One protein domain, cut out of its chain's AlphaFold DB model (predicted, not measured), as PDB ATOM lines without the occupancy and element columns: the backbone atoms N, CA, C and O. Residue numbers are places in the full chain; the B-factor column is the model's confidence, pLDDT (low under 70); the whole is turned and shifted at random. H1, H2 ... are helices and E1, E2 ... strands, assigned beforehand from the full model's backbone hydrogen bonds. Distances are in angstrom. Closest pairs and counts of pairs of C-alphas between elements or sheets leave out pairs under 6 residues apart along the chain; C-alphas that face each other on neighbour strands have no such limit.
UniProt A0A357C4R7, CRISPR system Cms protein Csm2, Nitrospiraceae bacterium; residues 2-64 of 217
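AT A GLANCE: This is residues 2 to 64 of the 217 residues of the protein "CRISPR system Cms protein Csm2" of Nitrospiraceae bacterium (UniProt A0A357C4R7). One long helix, H1, runs through the middle, with H2 folded back along one side of its second half and the short H5 crossing it steeply on the other side. A small hairpin, E1 and E2, carries on past the end of H1, and its loop makes one end of the longest axis while the first residues of H1 make the other; the short helices H3 and H4 run along a third side, between H2 and H5. The printed part has 63 residues, with five named helices and two named strands in the order H1, E1, E2, H2, H3, H4, H5; the two strands form an antiparallel sheet, and the class is mostly helix. The whole is compact, with a radius of gyration of the C-alphas of 11.3 A, yet elongated, spanning 39 by 24 by 18 A.

IN THESE COORDINATES: H1, residues 2 to 17, begins at C-alpha 2 at (231.017, 168.823, 196.544) and is 22.3 A long from first to last C-alpha. E1, residues 19 to 21, and E2, residues 28 to 30, follow. H2, residues 32 to 42, is 15.3 A long and begins at C-alpha 32 at (230.502, 156.824, 222.893). Then come H3, residues 48 to 52, H4, residues 54 to 57, and H5, residues 59 to 64, which is 8.7 A long and ends at C-alpha 64 at (228.489, 151.821, 198.049).

HOW THE PARTS SIT: H1 touches H2 with its residues 10 to 17 alone, at a shallow tilt of 26 degrees, opposite ways; the closest C-alphas are those of Val 14 and Ala 38, 5.2 A apart. H1 touches H5 with its residues 9 to 16 alone, at a steep tilt of 48 degrees, opposite ways; the closest C-alphas are those of Leu 12 and Pro 59, 5.4 A apart. H2 and H5 are apart. E1 and E2 form a hairpin, antiparallel at 140 degrees; N 20 and O 29, and N 29 and O 20, are within hydrogen-bond range, each at 2.9 A. H1 is close to H4 but not clearly touching it, the closest C-alphas being those of Leu 15 and Leu 54, 6.8 A apart. It is also close to H3 but not clearly touching it, with C-alphas 15 and 51 the closest, 7.9 A apart. H3 and H4 meet only through their link, as do H4 and H5. In H1, H2, H3 and H5 every O i to N i+4 pair is within hydrogen-bond range; H4 is too short for such a pair.

THE WHOLE: The two C-alphas farthest apart are those of Leu 2 and Arg 24, at 39.0 A. The printed part has no cut and no long link. The mean pLDDT of the printed part is 87.6, and residues 54 to 56 are under 70.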
ATOM      1  N   LEU A   2     229.965 169.742 196.061       93.50
ATOM      2  CA  LEU A   2     231.017 168.823 196.544       93.50
ATOM      3  C   LEU A   2     231.131 168.833 198.072       93.50
ATOM      4  O   LEU A   2     231.165 167.767 198.677       93.50
ATOM      5  N   GLU A   3     231.095 170.012 198.696       94.12
ATOM      6  CA  GLU A   3     231.102 170.154 200.160       94.12
ATOM      7  C   GLU A   3     229.995 169.335 200.841       94.12
ATOM      8  O   GLU A   3     230.251 168.638 201.821       94.12
ATOM      9  N   ASP A   4     228.780 169.346 200.285       94.62
ATOM     10  CA  ASP A   4     227.650 168.574 200.812       94.62
ATOM     11  C   ASP A   4     227.917 167.068 200.737       94.62
ATOM     12  O   ASP A   4     227.647 166.339 201.691       94.62
ATOM     13  N   LYS A   5     228.509 166.601 199.629       96.19
ATOM     14  CA  LYS A   5     228.898 165.197 199.437       96.19
ATOM     15  C   LYS A   5     230.037 164.792 200.368       96.19
ATOM     16  O   LYS A   5     229.981 163.716 200.954       96.19
ATOM     17  N   ILE A   6     231.030 165.657 200.560       97.50
ATOM     18  CA  ILE A   6     232.116 165.461 201.529       97.50
ATOM     19  C   ILE A   6     231.534 165.345 202.938       97.50
ATOM     20  O   ILE A   6     231.849 164.400 203.660       97.50
ATOM     21  N   LYS A   7     230.642 166.265 203.318       95.88
ATOM     22  CA  LYS A   7     229.953 166.252 204.610       95.88
ATOM     23  C   LYS A   7     229.141 164.970 204.789       95.88
ATOM     24  O   LYS A   7     229.214 164.352 205.846       95.88
ATOM     25  N   GLU A   8     228.414 164.539 203.763       94.81
ATOM     26  CA  GLU A   8     227.637 163.298 203.776       94.81
ATOM     27  C   GLU A   8     228.532 162.062 203.970       94.81
ATOM     28  O   GLU A   8     228.274 161.252 204.861       94.81
ATOM     29  N   VAL A   9     229.634 161.941 203.222       96.44
ATOM     30  CA  VAL A   9     230.589 160.830 203.378       96.44
ATOM     31  C   VAL A   9     231.256 160.854 204.756       96.44
ATOM     32  O   VAL A   9     231.363 159.804 205.392       96.44
ATOM     33  N   LYS A  10     231.646 162.031 205.264       96.31
ATOM     34  CA  LYS A  10     232.174 162.196 206.630       96.31
ATOM     35  C   LYS A  10     231.172 161.721 207.676       96.31
ATOM     36  O   LYS A  10     231.544 160.933 208.541       96.31
ATOM     37  N   LYS A  11     229.895 162.112 207.563       94.06
ATOM     38  CA  LYS A  11     228.833 161.607 208.450       94.06
ATOM     39  C   LYS A  11     228.776 160.085 208.409       94.06
ATOM     40  O   LYS A  11     228.833 159.452 209.456       94.06
ATOM     41  N   LEU A  12     228.712 159.489 207.216       93.81
ATOM     42  CA  LEU A  12     228.655 158.031 207.059       93.81
ATOM     43  C   LEU A  12     229.874 157.338 207.689       93.81
ATOM     44  O   LEU A  12     229.719 156.306 208.339       93.81
ATOM     45  N   LEU A  13     231.069 157.917 207.565       93.94
ATOM     46  CA  LEU A  13     232.285 157.411 208.202       93.94
ATOM     47  C   LEU A  13     232.244 157.513 209.732       93.94
ATOM     48  O   LEU A  13     232.626 156.550 210.398       93.94
ATOM     49  N   VAL A  14     231.730 158.612 210.292       93.62
ATOM     50  CA  VAL A  14     231.509 158.731 211.742       93.62
ATOM     51  C   VAL A  14     230.510 157.690 212.226       93.62
ATOM     52  O   VAL A  14     230.803 156.977 213.182       93.62
ATOM     53  N   LEU A  15     229.383 157.509 211.527       91.06
ATOM     54  CA  LEU A  15     228.411 156.457 211.850       91.06
ATOM     55  C   LEU A  15     229.076 155.065 211.861       91.06
ATOM     56  O   LEU A  15     228.778 154.231 212.717       91.06
ATOM     57  N   LEU A  16     229.987 154.796 210.919       89.81
ATOM     58  CA  LEU A  16     230.693 153.515 210.828       89.81
ATOM     59  C   LEU A  16     231.731 153.301 211.926       89.81
ATOM     60  O   LEU A  16     231.818 152.178 212.431       89.81
ATOM     61  N   ARG A  17     232.529 154.325 212.251       91.00
ATOM     62  CA  ARG A  17     233.614 154.240 213.243       91.00
ATOM     63  C   ARG A  17     233.105 154.356 214.676       91.00
ATOM     64  O   ARG A  17     233.570 153.609 215.532       91.00
ATOM     65  N   GLY A  18     232.118 155.218 214.908       89.81
ATOM     66  CA  GLY A  18     231.479 155.443 216.206       89.81
ATOM     67  C   GLY A  18     230.536 154.325 216.651       89.81
ATOM     68  O   GLY A  18     230.033 154.350 217.770       89.81
ATOM     69  N   SER A  19     230.294 153.321 215.803       88.75
ATOM     70  CA  SER A  19     229.469 152.163 216.147       88.75
ATOM     71  C   SER A  19     230.242 150.851 216.080       88.75
ATOM     72  O   SER A  19     231.189 150.674 215.310       88.75
ATOM     73  N   ARG A  20     229.804 149.878 216.877       87.06
ATOM     74  CA  ARG A  20     230.308 148.499 216.859       87.06
ATOM     75  C   ARG A  20     229.161 147.525 216.643       87.06
ATOM     76  O   ARG A  20     228.023 147.822 216.994       87.06
ATOM     77  N   LYS A  21     229.446 146.356 216.071       84.19
ATOM     78  CA  LYS A  21     228.458 145.273 216.013       84.19
ATOM     79  C   LYS A  21     228.393 144.590 217.374       84.19
ATOM     80  O   LYS A  21     229.420 144.162 217.891       84.19
ATOM     81  N   ASP A  22     227.198 144.502 217.932       83.56
ATOM     82  CA  ASP A  22     226.918 143.672 219.092       83.56
ATOM     83  C   ASP A  22     227.017 142.194 218.683       83.56
ATOM     84  O   ASP A  22     226.404 141.758 217.706       83.56
ATOM     85  N   ASN A  23     227.809 141.414 219.418       83.19
ATOM     86  CA  ASN A  23     228.066 140.011 219.086       83.19
ATOM     87  C   ASN A  23     226.842 139.102 219.287       83.19
ATOM     88  O   ASN A  23     226.768 138.044 218.666       83.19
ATOM     89  N   ARG A  24     225.888 139.495 220.141       81.75
ATOM     90  CA  ARG A  24     224.675 138.729 220.452       81.75
ATOM     91  C   ARG A  24     223.557 139.045 219.469       81.75
ATOM     92  O   ARG A  24     222.944 138.131 218.931       81.75
ATOM     93  N   THR A  25     223.305 140.327 219.212       83.00
ATOM     94  CA  THR A  25     222.163 140.759 218.382       83.00
ATOM     95  C   THR A  25     222.533 140.998 216.919       83.00
ATOM     96  O   THR A  25     221.648 141.150 216.079       83.00
ATOM     97  N   ARG A  26     223.836 141.053 216.596       78.88
ATOM     98  CA  ARG A  26     224.392 141.492 215.300       78.88
ATOM     99  C   ARG A  26     223.999 142.919 214.894       78.88
ATOM    100  O   ARG A  26     224.340 143.346 213.786       78.88
ATOM    101  N   GLN A  27     223.323 143.669 215.764       80.44
ATOM    102  CA  GLN A  27     222.947 145.060 215.524       80.44
ATOM    103  C   GLN A  27     224.136 145.990 215.774       80.44
ATOM    104  O   GLN A  27     225.042 145.671 216.544       80.44
ATOM    105  N   ARG A  28     224.154 147.150 215.109       82.25
ATOM    106  CA  ARG A  28     225.125 148.202 215.429       82.25
ATOM    107  C   ARG A  28     224.652 148.951 216.671       82.25
ATOM    108  O   ARG A  28     223.537 149.460 216.684       82.25
ATOM    109  N   ILE A  29     225.517 149.030 217.672       85.50
ATOM    110  CA  ILE A  29     225.322 149.821 218.886       85.50
ATOM    111  C   ILE A  29     226.367 150.933 218.944       85.50
ATOM    112  O   ILE A  29     227.481 150.778 218.428       85.50
ATOM    113  N   TRP A  30     225.991 152.047 219.560       87.38
ATOM    114  CA  TRP A  30     226.884 153.178 219.778       87.38
ATOM    115  C   TRP A  30     227.997 152.829 220.762       87.38
ATOM    116  O   TRP A  30     227.783 152.127 221.751       87.38
ATOM    117  N   ASP A  31     229.194 153.318 220.463       89.50
ATOM    118  CA  ASP A  31     230.339 153.320 221.360       89.50
ATOM    119  C   ASP A  31     230.754 154.782 221.527       89.50
ATOM    120  O   ASP A  31     231.338 155.370 220.620       89.50
ATOM    121  N   GLU A  32     230.377 155.380 222.659       88.69
ATOM    122  CA  GLU A  32     230.502 156.824 222.893       88.69
ATOM    123  C   GLU A  32     231.952 157.306 222.772       88.69
ATOM    124  O   GLU A  32     232.221 158.347 222.180       88.69
ATOM    125  N   SER A  33     232.907 156.498 223.243       89.94
ATOM    126  CA  SER A  33     234.326 156.810 223.095       89.94
ATOM    127  C   SER A  33     234.715 156.847 221.619       89.94
ATOM    128  O   SER A  33     235.298 157.826 221.155       89.94
ATOM    129  N   ARG A  34     234.354 155.821 220.838       91.25
ATOM    130  CA  ARG A  34     234.652 155.805 219.396       91.25
ATOM    131  C   ARG A  34     233.947 156.920 218.639       91.25
ATOM    132  O   ARG A  34     234.500 157.416 217.662       91.25
ATOM    133  N   LEU A  35     232.735 157.271 219.055       90.69
ATOM    134  CA  LEU A  35     231.960 158.336 218.443       90.69
ATOM    135  C   LEU A  35     232.677 159.676 218.603       90.69
ATOM    136  O   LEU A  35     232.945 160.316 217.595       90.69
ATOM    137  N   GLN A  36     233.089 160.033 219.821       89.88
ATOM    138  CA  GLN A  36     233.812 161.282 220.088       89.88
ATOM    139  C   GLN A  36     235.120 161.384 219.289       89.88
ATOM    140  O   GLN A  36     235.403 162.421 218.689       89.88
ATOM    141  N   HIS A  37     235.895 160.294 219.219       91.12
ATOM    142  CA  HIS A  37     237.108 160.262 218.395       91.12
ATOM    143  C   HIS A  37     236.781 160.437 216.908       91.12
ATOM    144  O   HIS A  37     237.412 161.241 216.230       91.12
ATOM    145  N   ALA A  38     235.764 159.738 216.399       91.38
ATOM    146  CA  ALA A  38     235.379 159.843 214.997       91.38
ATOM    147  C   ALA A  38     234.841 161.242 214.635       91.38
ATOM    148  O   ALA A  38     235.185 161.769 213.579       91.38
ATOM    149  N   GLU A  39     234.025 161.860 215.490       92.38
ATOM    150  CA  GLU A  39     233.534 163.231 215.290       92.38
ATOM    151  C   GLU A  39     234.690 164.237 215.226       92.38
ATOM    152  O   GLU A  39     234.702 165.110 214.352       92.38
ATOM    153  N   SER A  40     235.704 164.055 216.078       91.00
ATOM    154  CA  SER A  40     236.942 164.839 216.058       91.00
ATOM    155  C   SER A  40     237.745 164.628 214.766       91.00
ATOM    156  O   SER A  40     238.027 165.595 214.054       91.00
ATOM    157  N   ASP A  41     238.041 163.371 214.406       90.56
ATOM    158  CA  ASP A  41     238.826 163.003 213.216       90.56
ATOM    159  C   ASP A  41     238.238 163.594 211.928       90.56
ATOM    160  O   ASP A  41     238.949 164.112 211.064       90.56
ATOM    161  N   PHE A  42     236.912 163.518 211.784       92.88
ATOM    162  CA  PHE A  42     236.212 163.981 210.588       92.88
ATOM    163  C   PHE A  42     235.709 165.421 210.692       92.88
ATOM    164  O   PHE A  42     235.164 165.935 209.709       92.88
ATOM    165  N   LYS A  43     235.916 166.082 211.838       92.75
ATOM    166  CA  LYS A  43     235.440 167.440 212.137       92.75
ATOM    167  C   LYS A  43     233.948 167.595 211.838       92.75
ATOM    168  O   LYS A  43     233.531 168.525 211.143       92.75
ATOM    169  N   ILE A  44     233.145 166.642 212.304       92.12
ATOM    170  CA  ILE A  44     231.704 166.625 212.063       92.12
ATOM    171  C   ILE A  44     230.969 166.157 213.313       92.12
ATOM    172  O   ILE A  44     231.346 165.156 213.906       92.12
ATOM    173  N   ASN A  45     229.895 166.857 213.670       89.50
ATOM    174  CA  ASN A  45     229.034 166.482 214.788       89.50
ATOM    175  C   ASN A  45     227.758 165.843 214.240       89.50
ATOM    176  O   ASN A  45     227.126 166.391 213.326       89.50
ATOM    177  N   LEU A  46     227.376 164.694 214.788       87.31
ATOM    178  CA  LEU A  46     226.109 164.055 214.470       87.31
ATOM    179  C   LEU A  46     224.972 164.721 215.239       87.31
ATOM    180  O   LEU A  46     225.056 164.966 216.441       87.31
ATOM    181  N   THR A  47     223.871 164.970 214.539       87.56
ATOM    182  CA  THR A  47     222.623 165.382 215.186       87.56
ATOM    183  C   THR A  47     221.988 164.202 215.922       87.56
ATOM    184  O   THR A  47     222.260 163.040 215.613       87.56
ATOM    185  N   GLU A  48     221.087 164.475 216.864       84.19
ATOM    186  CA  GLU A  48     220.328 163.411 217.536       84.19
ATOM    187  C   GLU A  48     219.497 162.573 216.548       84.19
ATOM    188  O   GLU A  48     219.337 161.366 216.731       84.19
ATOM    189  N   ASP A  49     219.049 163.172 215.444       83.25
ATOM    190  CA  ASP A  49     218.357 162.455 214.371       83.25
ATOM    191  C   ASP A  49     219.304 161.555 213.566       83.25
ATOM    192  O   ASP A  49     218.940 160.426 213.226       83.25
ATOM    193  N   ASP A  50     220.541 162.000 213.305       81.88
ATOM    194  CA  ASP A  50     221.574 161.144 212.706       81.88
ATOM    195  C   ASP A  50     221.834 159.919 213.609       81.88
ATOM    196  O   ASP A  50     221.938 158.788 213.121       81.88
ATOM    197  N   LYS A  51     221.877 160.128 214.936       77.81
ATOM    198  CA  LYS A  51     222.146 159.074 215.926       77.81
ATOM    199  C   LYS A  51     221.012 158.054 216.049       77.81
ATOM    200  O   LYS A  51     221.274 156.850 216.124       77.81
ATOM    201  N   LYS A  52     219.755 158.511 216.036       79.19
ATOM    202  CA  LYS A  52     218.560 157.646 216.108       79.19
ATOM    203  C   LYS A  52     218.419 156.735 214.892       79.19
ATOM    204  O   LYS A  52     217.941 155.609 215.012       79.19
ATOM    205  N   ASN A  53     218.879 157.186 213.728       74.50
ATOM    206  CA  ASN A  53     218.655 156.483 212.471       74.50
ATOM    207  C   ASN A  53     219.770 155.495 212.075       74.50
ATOM    208  O   ASN A  53     219.680 154.903 210.997       74.50
ATOM    209  N   LEU A  54     220.778 155.246 212.925       68.06
ATOM    210  CA  LEU A  54     221.944 154.394 212.617       68.06
ATOM    211  C   LEU A  54     221.584 153.027 212.014       68.06
ATOM    212  O   LEU A  54     222.183 152.603 211.023       68.06
ATOM    213  N   VAL A  55     220.611 152.335 212.616       62.00
ATOM    214  CA  VAL A  55     220.197 150.984 212.200       62.00
ATOM    215  C   VAL A  55     219.492 151.021 210.843       62.00
ATOM    216  O   VAL A  55     219.737 150.159 210.001       62.00
ATOM    217  N   SER A  56     218.675 152.049 210.602       68.06
ATOM    218  CA  SER A  56     217.961 152.232 209.334       68.06
ATOM    219  C   SER A  56     218.875 152.692 208.192       68.06
ATOM    220  O   SER A  56     218.651 152.333 207.038       68.06
ATOM    221  N   LEU A  57     219.929 153.462 208.500       73.38
ATOM    222  CA  LEU A  57     220.756 154.105 207.480       73.38
ATOM    223  C   LEU A  57     221.661 153.134 206.723       73.38
ATOM    224  O   LEU A  57     222.042 153.469 205.606       73.38
ATOM    225  N   ASN A  58     222.031 151.998 207.332       85.19
ATOM    226  CA  ASN A  58     223.050 151.062 206.842       85.19
ATOM    227  C   ASN A  58     224.205 151.791 206.112       85.19
ATOM    228  O   ASN A  58     224.279 151.762 204.879       85.19
ATOM    229  N   PRO A  59     225.092 152.482 206.855       88.06
ATOM    230  CA  PRO A  59     226.051 153.410 206.258       88.06
ATOM    231  C   PRO A  59     226.973 152.763 205.214       88.06
ATOM    232  O   PRO A  59     227.288 153.388 204.205       88.06
ATOM    233  N   ASP A  60     227.340 151.491 205.418       87.25
ATOM    234  CA  ASP A  60     228.129 150.696 204.469       87.25
ATOM    235  C   ASP A  60     227.422 150.588 203.104       87.25
ATOM    236  O   ASP A  60     228.041 150.779 202.055       87.25
ATOM    237  N   LYS A  61     226.110 150.314 203.111       89.94
ATOM    238  CA  LYS A  61     225.285 150.234 201.899       89.94
ATOM    239  C   LYS A  61     225.167 151.602 201.225       89.94
ATOM    240  O   LYS A  61     225.408 151.703 200.025       89.94
ATOM    241  N   LYS A  62     224.885 152.661 201.993       91.75
ATOM    242  CA  LYS A  62     224.791 154.032 201.462       91.75
ATOM    243  C   LYS A  62     226.083 154.509 200.802       91.75
ATOM    244  O   LYS A  62     226.015 155.122 199.744       91.75
ATOM    245  N   LEU A  63     227.247 154.206 201.377       92.19
ATOM    246  CA  LEU A  63     228.538 154.552 200.770       92.19
ATOM    247  C   LEU A  63     228.728 153.882 199.404       92.19
ATOM    248  O   LEU A  63     229.189 154.527 198.466       92.19
ATOM    249  N   ARG A  64     228.348 152.605 199.287       89.31
ATOM    250  CA  ARG A  64     228.489 151.821 198.049       89.31
ATOM    251  C   ARG A  64     227.483 152.233 196.973       89.31
ATOM    252  O   ARG A  64     227.839 152.314 195.804       89.31
TER     253      ARG A  64